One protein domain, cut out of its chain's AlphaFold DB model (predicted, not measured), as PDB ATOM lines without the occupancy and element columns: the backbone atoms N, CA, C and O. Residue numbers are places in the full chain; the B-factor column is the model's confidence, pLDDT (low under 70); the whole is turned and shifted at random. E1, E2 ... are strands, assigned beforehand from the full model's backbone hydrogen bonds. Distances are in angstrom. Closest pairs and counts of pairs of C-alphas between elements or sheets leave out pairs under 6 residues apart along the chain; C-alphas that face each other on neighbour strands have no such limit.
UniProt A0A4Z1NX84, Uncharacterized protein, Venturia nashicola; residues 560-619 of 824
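Overview. This is residues 560 to 619 of the 824 residues of an uncharacterized protein of Venturia nashicola (UniProt A0A4Z1NX84). One twisted antiparallel sheet of four strands, E2 to E5, forms a wall, and over one of its faces stand two smaller parts: the short strand E1 near E2 and E3, and the hairpin of E6 and E7, which comes close to E4 and E5 at the end of E6. E1 and the hairpin are apart, and the opposite face of the sheet has no named element over it. The printed part has 60 residues, with no named helix and seven strands in chain order E1 to E7; the sheet order is E2, E3, E4, E5. The class is all strand, though only 29 of the 60 residues are in named elements. The whole is compact, with a radius of gyration of the C-alphas of 11.1 A and spans of 30 by 25 by 17 A.

Arrangement. Begin with E3, residues 578 to 583, an inner strand of the sheet. On its one side is edge strand E2, residues 568 to 570, antiparallel at 166 degrees, where N 569 and O 579 are 2.8 A apart, within hydrogen-bond range. On its other side is E4, residues 589 to 593, antiparallel at 165 degrees, with N 580 and O 592 at 2.8 A. Next comes edge strand E5, residues 596 to 599, antiparallel to E4 at 160 degrees, with N 598 and O 591 at 2.8 A. E2 to E5 form a meander, each strand the antiparallel neighbour of the one before, and the strands' lines turn by 42 degrees from edge to edge. Look now at E1, residues 561 to 563, which pairs with no named strand; its closest C-alpha pair with E3 is Leu 563 and Leu 581, 6.0 A. E6, residues 609 to 611, and E7, residues 614 to 618, are a hairpin, antiparallel at 153 degrees, with N 616 and O 609 at 2.8 A. The closest C-alphas of E4 and E6 are those of Ala 593 and Leu 611, 6.6 A. E4 and E7 are apart, but only just, at 8.3 A.

Along the chain. Find C-alpha 561 at (-22.363, 22.890, -35.501), where E1 begins; E1 and E2 are each 6.6 A long. From C-alpha 578 at (-11.275, 17.811, -33.674), E3 runs 15.9 A. E4 runs 13.2 A, E5 10.4 A and E6 6.3 A. E7 runs 13.0 A and ends at C-alpha 618, (-19.760, 34.432, -34.159).

Size, cuts and confidence. The C-alphas farthest apart are those of Gly 573 and Ala 586, 32.6 A. The printed part has no cut and no long link. The model's pLDDT is under 70 at residues 573 to 574, 602 to 606 and 618 to 619; its mean over the printed part is 81.6.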
ATOM      1  N   GLY A 560     -22.179  24.677 -39.385       72.88
ATOM      2  CA  GLY A 560     -23.529  24.456 -38.840       72.88
ATOM      3  C   GLY A 560     -23.592  23.837 -37.433       72.88
ATOM      4  O   GLY A 560     -24.674  23.752 -36.854       72.88
ATOM      5  N   GLN A 561     -22.455  23.442 -36.853       75.94
ATOM      6  CA  GLN A 561     -22.363  22.890 -35.501       75.94
ATOM      7  C   GLN A 561     -21.966  23.972 -34.490       75.94
ATOM      8  O   GLN A 561     -21.063  24.773 -34.740       75.94
ATOM      9  N   THR A 562     -22.637  23.980 -33.340       79.88
ATOM     10  CA  THR A 562     -22.398  24.931 -32.247       79.88
ATOM     11  C   THR A 562     -21.367  24.374 -31.277       79.88
ATOM     12  O   THR A 562     -21.523  23.261 -30.781       79.88
ATOM     13  N   LEU A 563     -20.329  25.151 -30.970       81.12
ATOM     14  CA  LEU A 563     -19.318  24.772 -29.986       81.12
ATOM     15  C   LEU A 563     -19.781  25.125 -28.571       81.12
ATOM     16  O   LEU A 563     -19.938  26.299 -28.230       81.12
ATOM     17  N   ILE A 564     -19.949  24.100 -27.740       80.56
ATOM     18  CA  ILE A 564     -20.248  24.225 -26.312       80.56
ATOM     19  C   ILE A 564     -18.926  24.098 -25.529       80.56
ATOM     20  O   ILE A 564     -18.139  23.199 -25.832       80.56
ATOM     21  N   PRO A 565     -18.638  24.965 -24.536       80.31
ATOM     22  CA  PRO A 565     -17.440  24.835 -23.710       80.31
ATOM     23  C   PRO A 565     -17.338  23.453 -23.046       80.31
ATOM     24  O   PRO A 565     -18.248  23.034 -22.335       80.31
ATOM     25  N   GLY A 566     -16.217  22.764 -23.260       79.81
ATOM     26  CA  GLY A 566     -15.967  21.408 -22.763       79.81
ATOM     27  C   GLY A 566     -16.393  20.280 -23.710       79.81
ATOM     28  O   GLY A 566     -15.984  19.142 -23.486       79.81
ATOM     29  N   GLU A 567     -17.135  20.572 -24.782       83.19
ATOM     30  CA  GLU A 567     -17.468  19.595 -25.824       83.19
ATOM     31  C   GLU A 567     -16.566  19.743 -27.056       83.19
ATOM     32  O   GLU A 567     -16.061  20.823 -27.381       83.19
ATOM     33  N   ALA A 568     -16.352  18.620 -27.745       86.00
ATOM     34  CA  ALA A 568     -15.514  18.528 -28.929       86.00
ATOM     35  C   ALA A 568     -16.337  18.051 -30.133       86.00
ATOM     36  O   ALA A 568     -16.920  16.967 -30.117       86.00
ATOM     37  N   VAL A 569     -16.343  18.856 -31.190       86.62
ATOM     38  CA  VAL A 569     -16.952  18.572 -32.489       86.62
ATOM     39  C   VAL A 569     -15.900  17.972 -33.419       86.62
ATOM     40  O   VAL A 569     -14.792  18.495 -33.542       86.62
ATOM     41  N   ILE A 570     -16.250  16.888 -34.110       86.44
ATOM     42  CA  ILE A 570     -15.434  16.313 -35.185       86.44
ATOM     43  C   ILE A 570     -15.939  16.881 -36.512       86.44
ATOM     44  O   ILE A 570     -17.116  16.728 -36.848       86.44
ATOM     45  N   LEU A 571     -15.059  17.529 -37.275       83.50
ATOM     46  CA  LEU A 571     -15.409  18.067 -38.588       83.50
ATOM     47  C   LEU A 571     -15.298  16.995 -39.675       83.50
ATOM     48  O   LEU A 571     -14.242  16.406 -39.902       83.50
ATOM     49  N   THR A 572     -16.393  16.782 -40.398       75.75
ATOM     50  CA  THR A 572     -16.449  15.942 -41.595       75.75
ATOM     51  C   THR A 572     -15.977  16.724 -42.822       75.75
ATOM     52  O   THR A 572     -16.718  17.527 -43.381       75.75
ATOM     53  N   GLY A 573     -14.742  16.475 -43.267       65.81
ATOM     54  CA  GLY A 573     -14.212  17.029 -44.521       65.81
ATOM     55  C   GLY A 573     -12.697  16.895 -44.652       65.81
ATOM     56  O   GLY A 573     -12.219  16.313 -45.619       65.81
ATOM     57  N   ASP A 574     -11.969  17.347 -43.630       55.94
ATOM     58  CA  ASP A 574     -10.507  17.459 -43.643       55.94
ATOM     59  C   ASP A 574      -9.910  16.678 -42.458       55.94
ATOM     60  O   ASP A 574      -9.933  17.141 -41.315       55.94
ATOM     61  N   ASP A 575      -9.444  15.453 -42.720       74.19
ATOM     62  CA  ASP A 575      -8.757  14.540 -41.783       74.19
ATOM     63  C   ASP A 575      -9.463  14.233 -40.439       74.19
ATOM     64  O   ASP A 575      -8.871  13.633 -39.542       74.19
ATOM     65  N   GLY A 576     -10.744  14.591 -40.290       81.81
ATOM     66  CA  GLY A 576     -11.491  14.398 -39.042       81.81
ATOM     67  C   GLY A 576     -11.038  15.340 -37.926       81.81
ATOM     68  O   GLY A 576     -11.014  14.944 -36.758       81.81
ATOM     69  N   ALA A 577     -10.637  16.569 -38.273       85.75
ATOM     70  CA  ALA A 577     -10.142  17.547 -37.313       85.75
ATOM     71  C   ALA A 577     -11.107  17.744 -36.132       85.75
ATOM     72  O   ALA A 577     -12.281  18.087 -36.294       85.75
ATOM     73  N   ILE A 578     -10.569  17.555 -34.925       88.38
ATOM     74  CA  ILE A 578     -11.275  17.811 -33.674       88.38
ATOM     75  C   ILE A 578     -11.208  19.308 -33.380       88.38
ATOM     76  O   ILE A 578     -10.128  19.915 -33.407       88.38
ATOM     77  N   VAL A 579     -12.368  19.879 -33.077       90.81
ATOM     78  CA  VAL A 579     -12.559  21.268 -32.677       90.81
ATOM     79  C   VAL A 579     -13.249  21.307 -31.324       90.81
ATOM     80  O   VAL A 579     -14.320  20.737 -31.165       90.81
ATOM     81  N   ALA A 580     -12.669  22.004 -30.354       91.88
ATOM     82  CA  ALA A 580     -13.243  22.159 -29.025       91.88
ATOM     83  C   ALA A 580     -13.135  23.609 -28.555       91.88
ATOM     84  O   ALA A 580     -12.133  24.288 -28.801       91.88
ATOM     85  N   LEU A 581     -14.155  24.063 -27.834       91.69
ATOM     86  CA  LEU A 581     -14.083  25.283 -27.042       91.69
ATOM     87  C   LEU A 581     -13.696  24.876 -25.618       91.69
ATOM     88  O   LEU A 581     -14.404  24.107 -24.975       91.69
ATOM     89  N   ALA A 582     -12.556  25.350 -25.133       90.75
ATOM     90  CA  ALA A 582     -12.040  25.030 -23.805       90.75
ATOM     91  C   ALA A 582     -11.726  26.315 -23.027       90.75
ATOM     92  O   ALA A 582     -11.857  27.422 -23.549       90.75
ATOM     93  N   THR A 583     -11.294  26.168 -21.779       90.44
ATOM     94  CA  THR A 583     -10.819  27.275 -20.943       90.44
ATOM     95  C   THR A 583      -9.358  27.018 -20.595       90.44
ATOM     96  O   THR A 583      -9.008  25.896 -20.220       90.44
ATOM     97  N   ASP A 584      -8.493  28.020 -20.748       89.94
ATOM     98  CA  ASP A 584      -7.093  27.912 -20.337       89.94
ATOM     99  C   ASP A 584      -6.933  27.986 -18.806       89.94
ATOM    100  O   ASP A 584      -7.875  28.250 -18.057       89.94
ATOM    101  N   SER A 585      -5.714  27.753 -18.316       88.81
ATOM    102  CA  SER A 585      -5.403  27.802 -16.882       88.81
ATOM    103  C   SER A 585      -5.506  29.201 -16.257       88.81
ATOM    104  O   SER A 585      -5.451  29.312 -15.032       88.81
ATOM    105  N   ALA A 586      -5.659  30.255 -17.063       88.44
ATOM    106  CA  ALA A 586      -5.896  31.625 -16.619       88.44
ATOM    107  C   ALA A 586      -7.390  32.016 -16.665       88.44
ATOM    108  O   ALA A 586      -7.735  33.132 -16.282       88.44
ATOM    109  N   GLY A 587      -8.279  31.105 -17.082       86.56
ATOM    110  CA  GLY A 587      -9.722  31.333 -17.147       86.56
ATOM    111  C   GLY A 587     -10.221  31.914 -18.473       86.56
ATOM    112  O   GLY A 587     -11.412  32.205 -18.582       86.56
ATOM    113  N   ASN A 588      -9.364  32.072 -19.488       87.81
ATOM    114  CA  ASN A 588      -9.783  32.593 -20.791       87.81
ATOM    115  C   ASN A 588     -10.357  31.475 -21.662       87.81
ATOM    116  O   ASN A 588      -9.814  30.371 -21.710       87.81
ATOM    117  N   SER A 589     -11.407  31.772 -22.427       86.81
ATOM    118  CA  SER A 589     -11.895  30.849 -23.450       86.81
ATOM    119  C   SER A 589     -10.860  30.700 -24.571       86.81
ATOM    120  O   SER A 589     -10.404  31.683 -25.156       86.81
ATOM    121  N   ILE A 590     -10.505  29.462 -24.895       91.31
ATOM    122  CA  ILE A 590      -9.592  29.093 -25.975       91.31
ATOM    123  C   ILE A 590     -10.326  28.224 -26.994       91.31
ATOM    124  O   ILE A 590     -10.997  27.252 -26.648       91.31
ATOM    125  N   LEU A 591     -10.171  28.554 -28.270       91.25
ATOM    126  CA  LEU A 591     -10.607  27.703 -29.366       91.25
ATOM    127  C   LEU A 591      -9.451  26.782 -29.758       91.25
ATOM    128  O   LEU A 591      -8.362  27.259 -30.086       91.25
ATOM    129  N   VAL A 592      -9.686  25.474 -29.724       91.56
ATOM    130  CA  VAL A 592      -8.736  24.446 -30.158       91.56
ATOM    131  C   VAL A 592      -9.277  23.817 -31.436       91.56
ATOM    132  O   VAL A 592     -10.397  23.325 -31.432       91.56
ATOM    133  N   ALA A 593      -8.508  23.818 -32.523       91.25
ATOM    134  CA  ALA A 593      -8.882  23.183 -33.788       91.25
ATOM    135  C   ALA A 593      -7.658  22.544 -34.452       91.25
ATOM    136  O   ALA A 593      -6.646  23.217 -34.670       91.25
ATOM    137  N   GLY A 594      -7.723  21.244 -34.759       87.25
ATOM    138  CA  GLY A 594      -6.639  20.536 -35.460       87.25
ATOM    139  C   GLY A 594      -5.276  20.631 -34.752       87.25
ATOM    140  O   GLY A 594      -4.247  20.810 -35.400       87.25
ATOM    141  N   GLY A 595      -5.269  20.611 -33.414       87.06
ATOM    142  CA  GLY A 595      -4.059  20.760 -32.593       87.06
ATOM    143  C   GLY A 595      -3.506  22.190 -32.481       87.06
ATOM    144  O   GLY A 595      -2.486  22.388 -31.822       87.06
ATOM    145  N   LYS A 596      -4.155  23.194 -33.084       90.25
ATOM    146  CA  LYS A 596      -3.834  24.617 -32.888       90.25
ATOM    147  C   LYS A 596      -4.786  25.234 -31.871       90.25
ATOM    148  O   LYS A 596      -5.987  24.996 -31.938       90.25
ATOM    149  N   THR A 597      -4.256  26.078 -30.992       91.62
ATOM    150  CA  THR A 597      -5.027  26.804 -29.973       91.62
ATOM    151  C   THR A 597      -5.004  28.300 -30.270       91.62
ATOM    152  O   THR A 597      -3.987  28.835 -30.709       91.62
ATOM    153  N   THR A 598      -6.109  29.001 -30.034       92.25
ATOM    154  CA  THR A 598      -6.182  30.468 -30.089       92.25
ATOM    155  C   THR A 598      -7.069  30.983 -28.967       92.25
ATOM    156  O   THR A 598      -8.219  30.571 -28.840       92.25
ATOM    157  N   THR A 599      -6.529  31.886 -28.152       91.00
ATOM    158  CA  THR A 599      -7.280  32.558 -27.088       91.00
ATOM    159  C   THR A 599      -8.286  33.523 -27.692       91.00
ATOM    160  O   THR A 599      -7.944  34.361 -28.528       91.00
ATOM    161  N   LEU A 600      -9.537  33.397 -27.266       87.25
ATOM    162  CA  LEU A 600     -10.604  34.313 -27.626       87.25
ATOM    163  C   LEU A 600     -10.451  35.573 -26.774       87.25
ATOM    164  O   LEU A 600     -10.358  35.496 -25.550       87.25
ATOM    165  N   ALA A 601     -10.413  36.739 -27.418       78.69
ATOM    166  CA  ALA A 601     -10.415  38.006 -26.702       78.69
ATOM    167  C   ALA A 601     -11.694  38.126 -25.855       78.69
ATOM    168  O   ALA A 601     -12.786  37.811 -26.327       78.69
ATOM    169  N   SER A 602     -11.559  38.603 -24.617       64.00
ATOM    170  CA  SER A 602     -12.683  38.809 -23.704       64.00
ATOM    171  C   SER A 602     -13.631  39.887 -24.244       64.00
ATOM    172  O   SER A 602     -13.340  41.082 -24.147       64.00
ATOM    173  N   GLY A 603     -14.759  39.471 -24.818       63.44
ATOM    174  CA  GLY A 603     -15.771  40.361 -25.381       63.44
ATOM    175  C   GLY A 603     -16.676  39.652 -26.387       63.44
ATOM    176  O   GLY A 603     -16.485  38.481 -26.710       63.44
ATOM    177  N   VAL A 604     -17.668  40.377 -26.905       55.62
ATOM    178  CA  VAL A 604     -18.504  39.895 -28.012       55.62
ATOM    179  C   VAL A 604     -17.652  39.864 -29.279       55.62
ATOM    180  O   VAL A 604     -17.213  40.911 -29.756       55.62
ATOM    181  N   GLN A 605     -17.427  38.680 -29.847       66.00
ATOM    182  CA  GLN A 605     -16.830  38.598 -31.176       66.00
ATOM    183  C   GLN A 605     -17.808  39.099 -32.237       66.00
ATOM    184  O   GLN A 605     -18.927  38.608 -32.348       66.00
ATOM    185  N   SER A 606     -17.354  40.058 -33.040       63.81
ATOM    186  CA  SER A 606     -18.073  40.593 -34.201       63.81
ATOM    187  C   SER A 606     -17.464  40.156 -35.539       63.81
ATOM    188  O   SER A 606     -18.126  40.233 -36.570       63.81
ATOM    189  N   THR A 607     -16.216  39.681 -35.537       76.88
ATOM    190  CA  THR A 607     -15.478  39.242 -36.729       76.88
ATOM    191  C   THR A 607     -15.291  37.725 -36.733       76.88
ATOM    192  O   THR A 607     -14.920  37.183 -35.689       76.88
ATOM    193  N   PRO A 608     -15.454  37.039 -37.880       80.62
ATOM    194  CA  PRO A 608     -15.134  35.622 -37.983       80.62
ATOM    195  C   PRO A 608     -13.676  35.320 -37.618       80.62
ATOM    196  O   PRO A 608     -12.763  36.032 -38.043       80.62
ATOM    197  N   ILE A 609     -13.449  34.244 -36.867       83.88
ATOM    198  CA  ILE A 609     -12.105  33.708 -36.606       83.88
ATOM    199  C   ILE A 609     -11.726  32.796 -37.765       83.88
ATOM    200  O   ILE A 609     -12.552  32.007 -38.211       83.88
ATOM    201  N   ILE A 610     -10.465  32.818 -38.192       84.50
ATOM    202  CA  ILE A 610      -9.912  31.765 -39.046       84.50
ATOM    203  C   ILE A 610      -8.866  30.994 -38.237       84.50
ATOM    204  O   ILE A 610      -7.825  31.548 -37.889       84.50
ATOM    205  N   LEU A 611      -9.134  29.721 -37.934       84.75
ATOM    206  CA  LEU A 611      -8.214  28.842 -37.204       84.75
ATOM    207  C   LEU A 611      -8.088  27.495 -37.919       84.75
ATOM    208  O   LEU A 611      -9.076  26.877 -38.292       84.75
ATOM    209  N   ALA A 612      -6.845  27.050 -38.118       82.31
ATOM    210  CA  ALA A 612      -6.504  25.805 -38.818       82.31
ATOM    211  C   ALA A 612      -7.083  25.664 -40.249       82.31
ATOM    212  O   ALA A 612      -7.102  24.565 -40.786       82.31
ATOM    213  N   GLY A 613      -7.481  26.771 -40.888       82.94
ATOM    214  CA  GLY A 613      -8.126  26.787 -42.210       82.94
ATOM    215  C   GLY A 613      -9.653  26.889 -42.145       82.94
ATOM    216  O   GLY A 613     -10.273  27.312 -43.117       82.94
ATOM    217  N   TYR A 614     -10.254  26.607 -40.989       81.44
ATOM    218  CA  TYR A 614     -11.690  26.752 -40.778       81.44
ATOM    219  C   TYR A 614     -12.065  28.180 -40.397       81.44
ATOM    220  O   TYR A 614     -11.334  28.850 -39.664       81.44
ATOM    221  N   THR A 615     -13.235  28.620 -40.859       80.88
ATOM    222  CA  THR A 615     -13.822  29.911 -40.488       80.88
ATOM    223  C   THR A 615     -14.938  29.701 -39.467       80.88
ATOM    224  O   THR A 615     -15.883  28.958 -39.718       80.88
ATOM    225  N   PHE A 616     -14.825  30.377 -38.331       82.12
ATOM    226  CA  PHE A 616     -15.772  30.363 -37.223       82.12
ATOM    227  C   PHE A 616     -16.525  31.682 -37.237       82.12
ATOM    228  O   PHE A 616     -15.931  32.731 -36.982       82.12
ATOM    229  N   ALA A 617     -17.817  31.651 -37.546       76.06
ATOM    230  CA  ALA A 617     -18.640  32.847 -37.469       76.06
ATOM    231  C   ALA A 617     -19.174  32.992 -36.032       76.06
ATOM    232  O   ALA A 617     -19.776  32.040 -35.523       76.06
ATOM    233  N   PRO A 618     -18.998  34.148 -35.364       63.19
ATOM    234  CA  PRO A 618     -19.760  34.432 -34.159       63.19
ATOM    235  C   PRO A 618     -21.238  34.532 -34.545       63.19
ATOM    236  O   PRO A 618     -21.625  35.384 -35.352       63.19
ATOM    237  N   GLN A 619     -22.073  33.647 -34.004       63.50
ATOM    238  CA  GLN A 619     -23.495  33.681 -34.302       63.50
ATOM    239  C   GLN A 619     -24.141  34.805 -33.488       63.50
ATOM    240  O   GLN A 619     -24.379  34.661 -32.290       63.50
TER     241      GLN A 619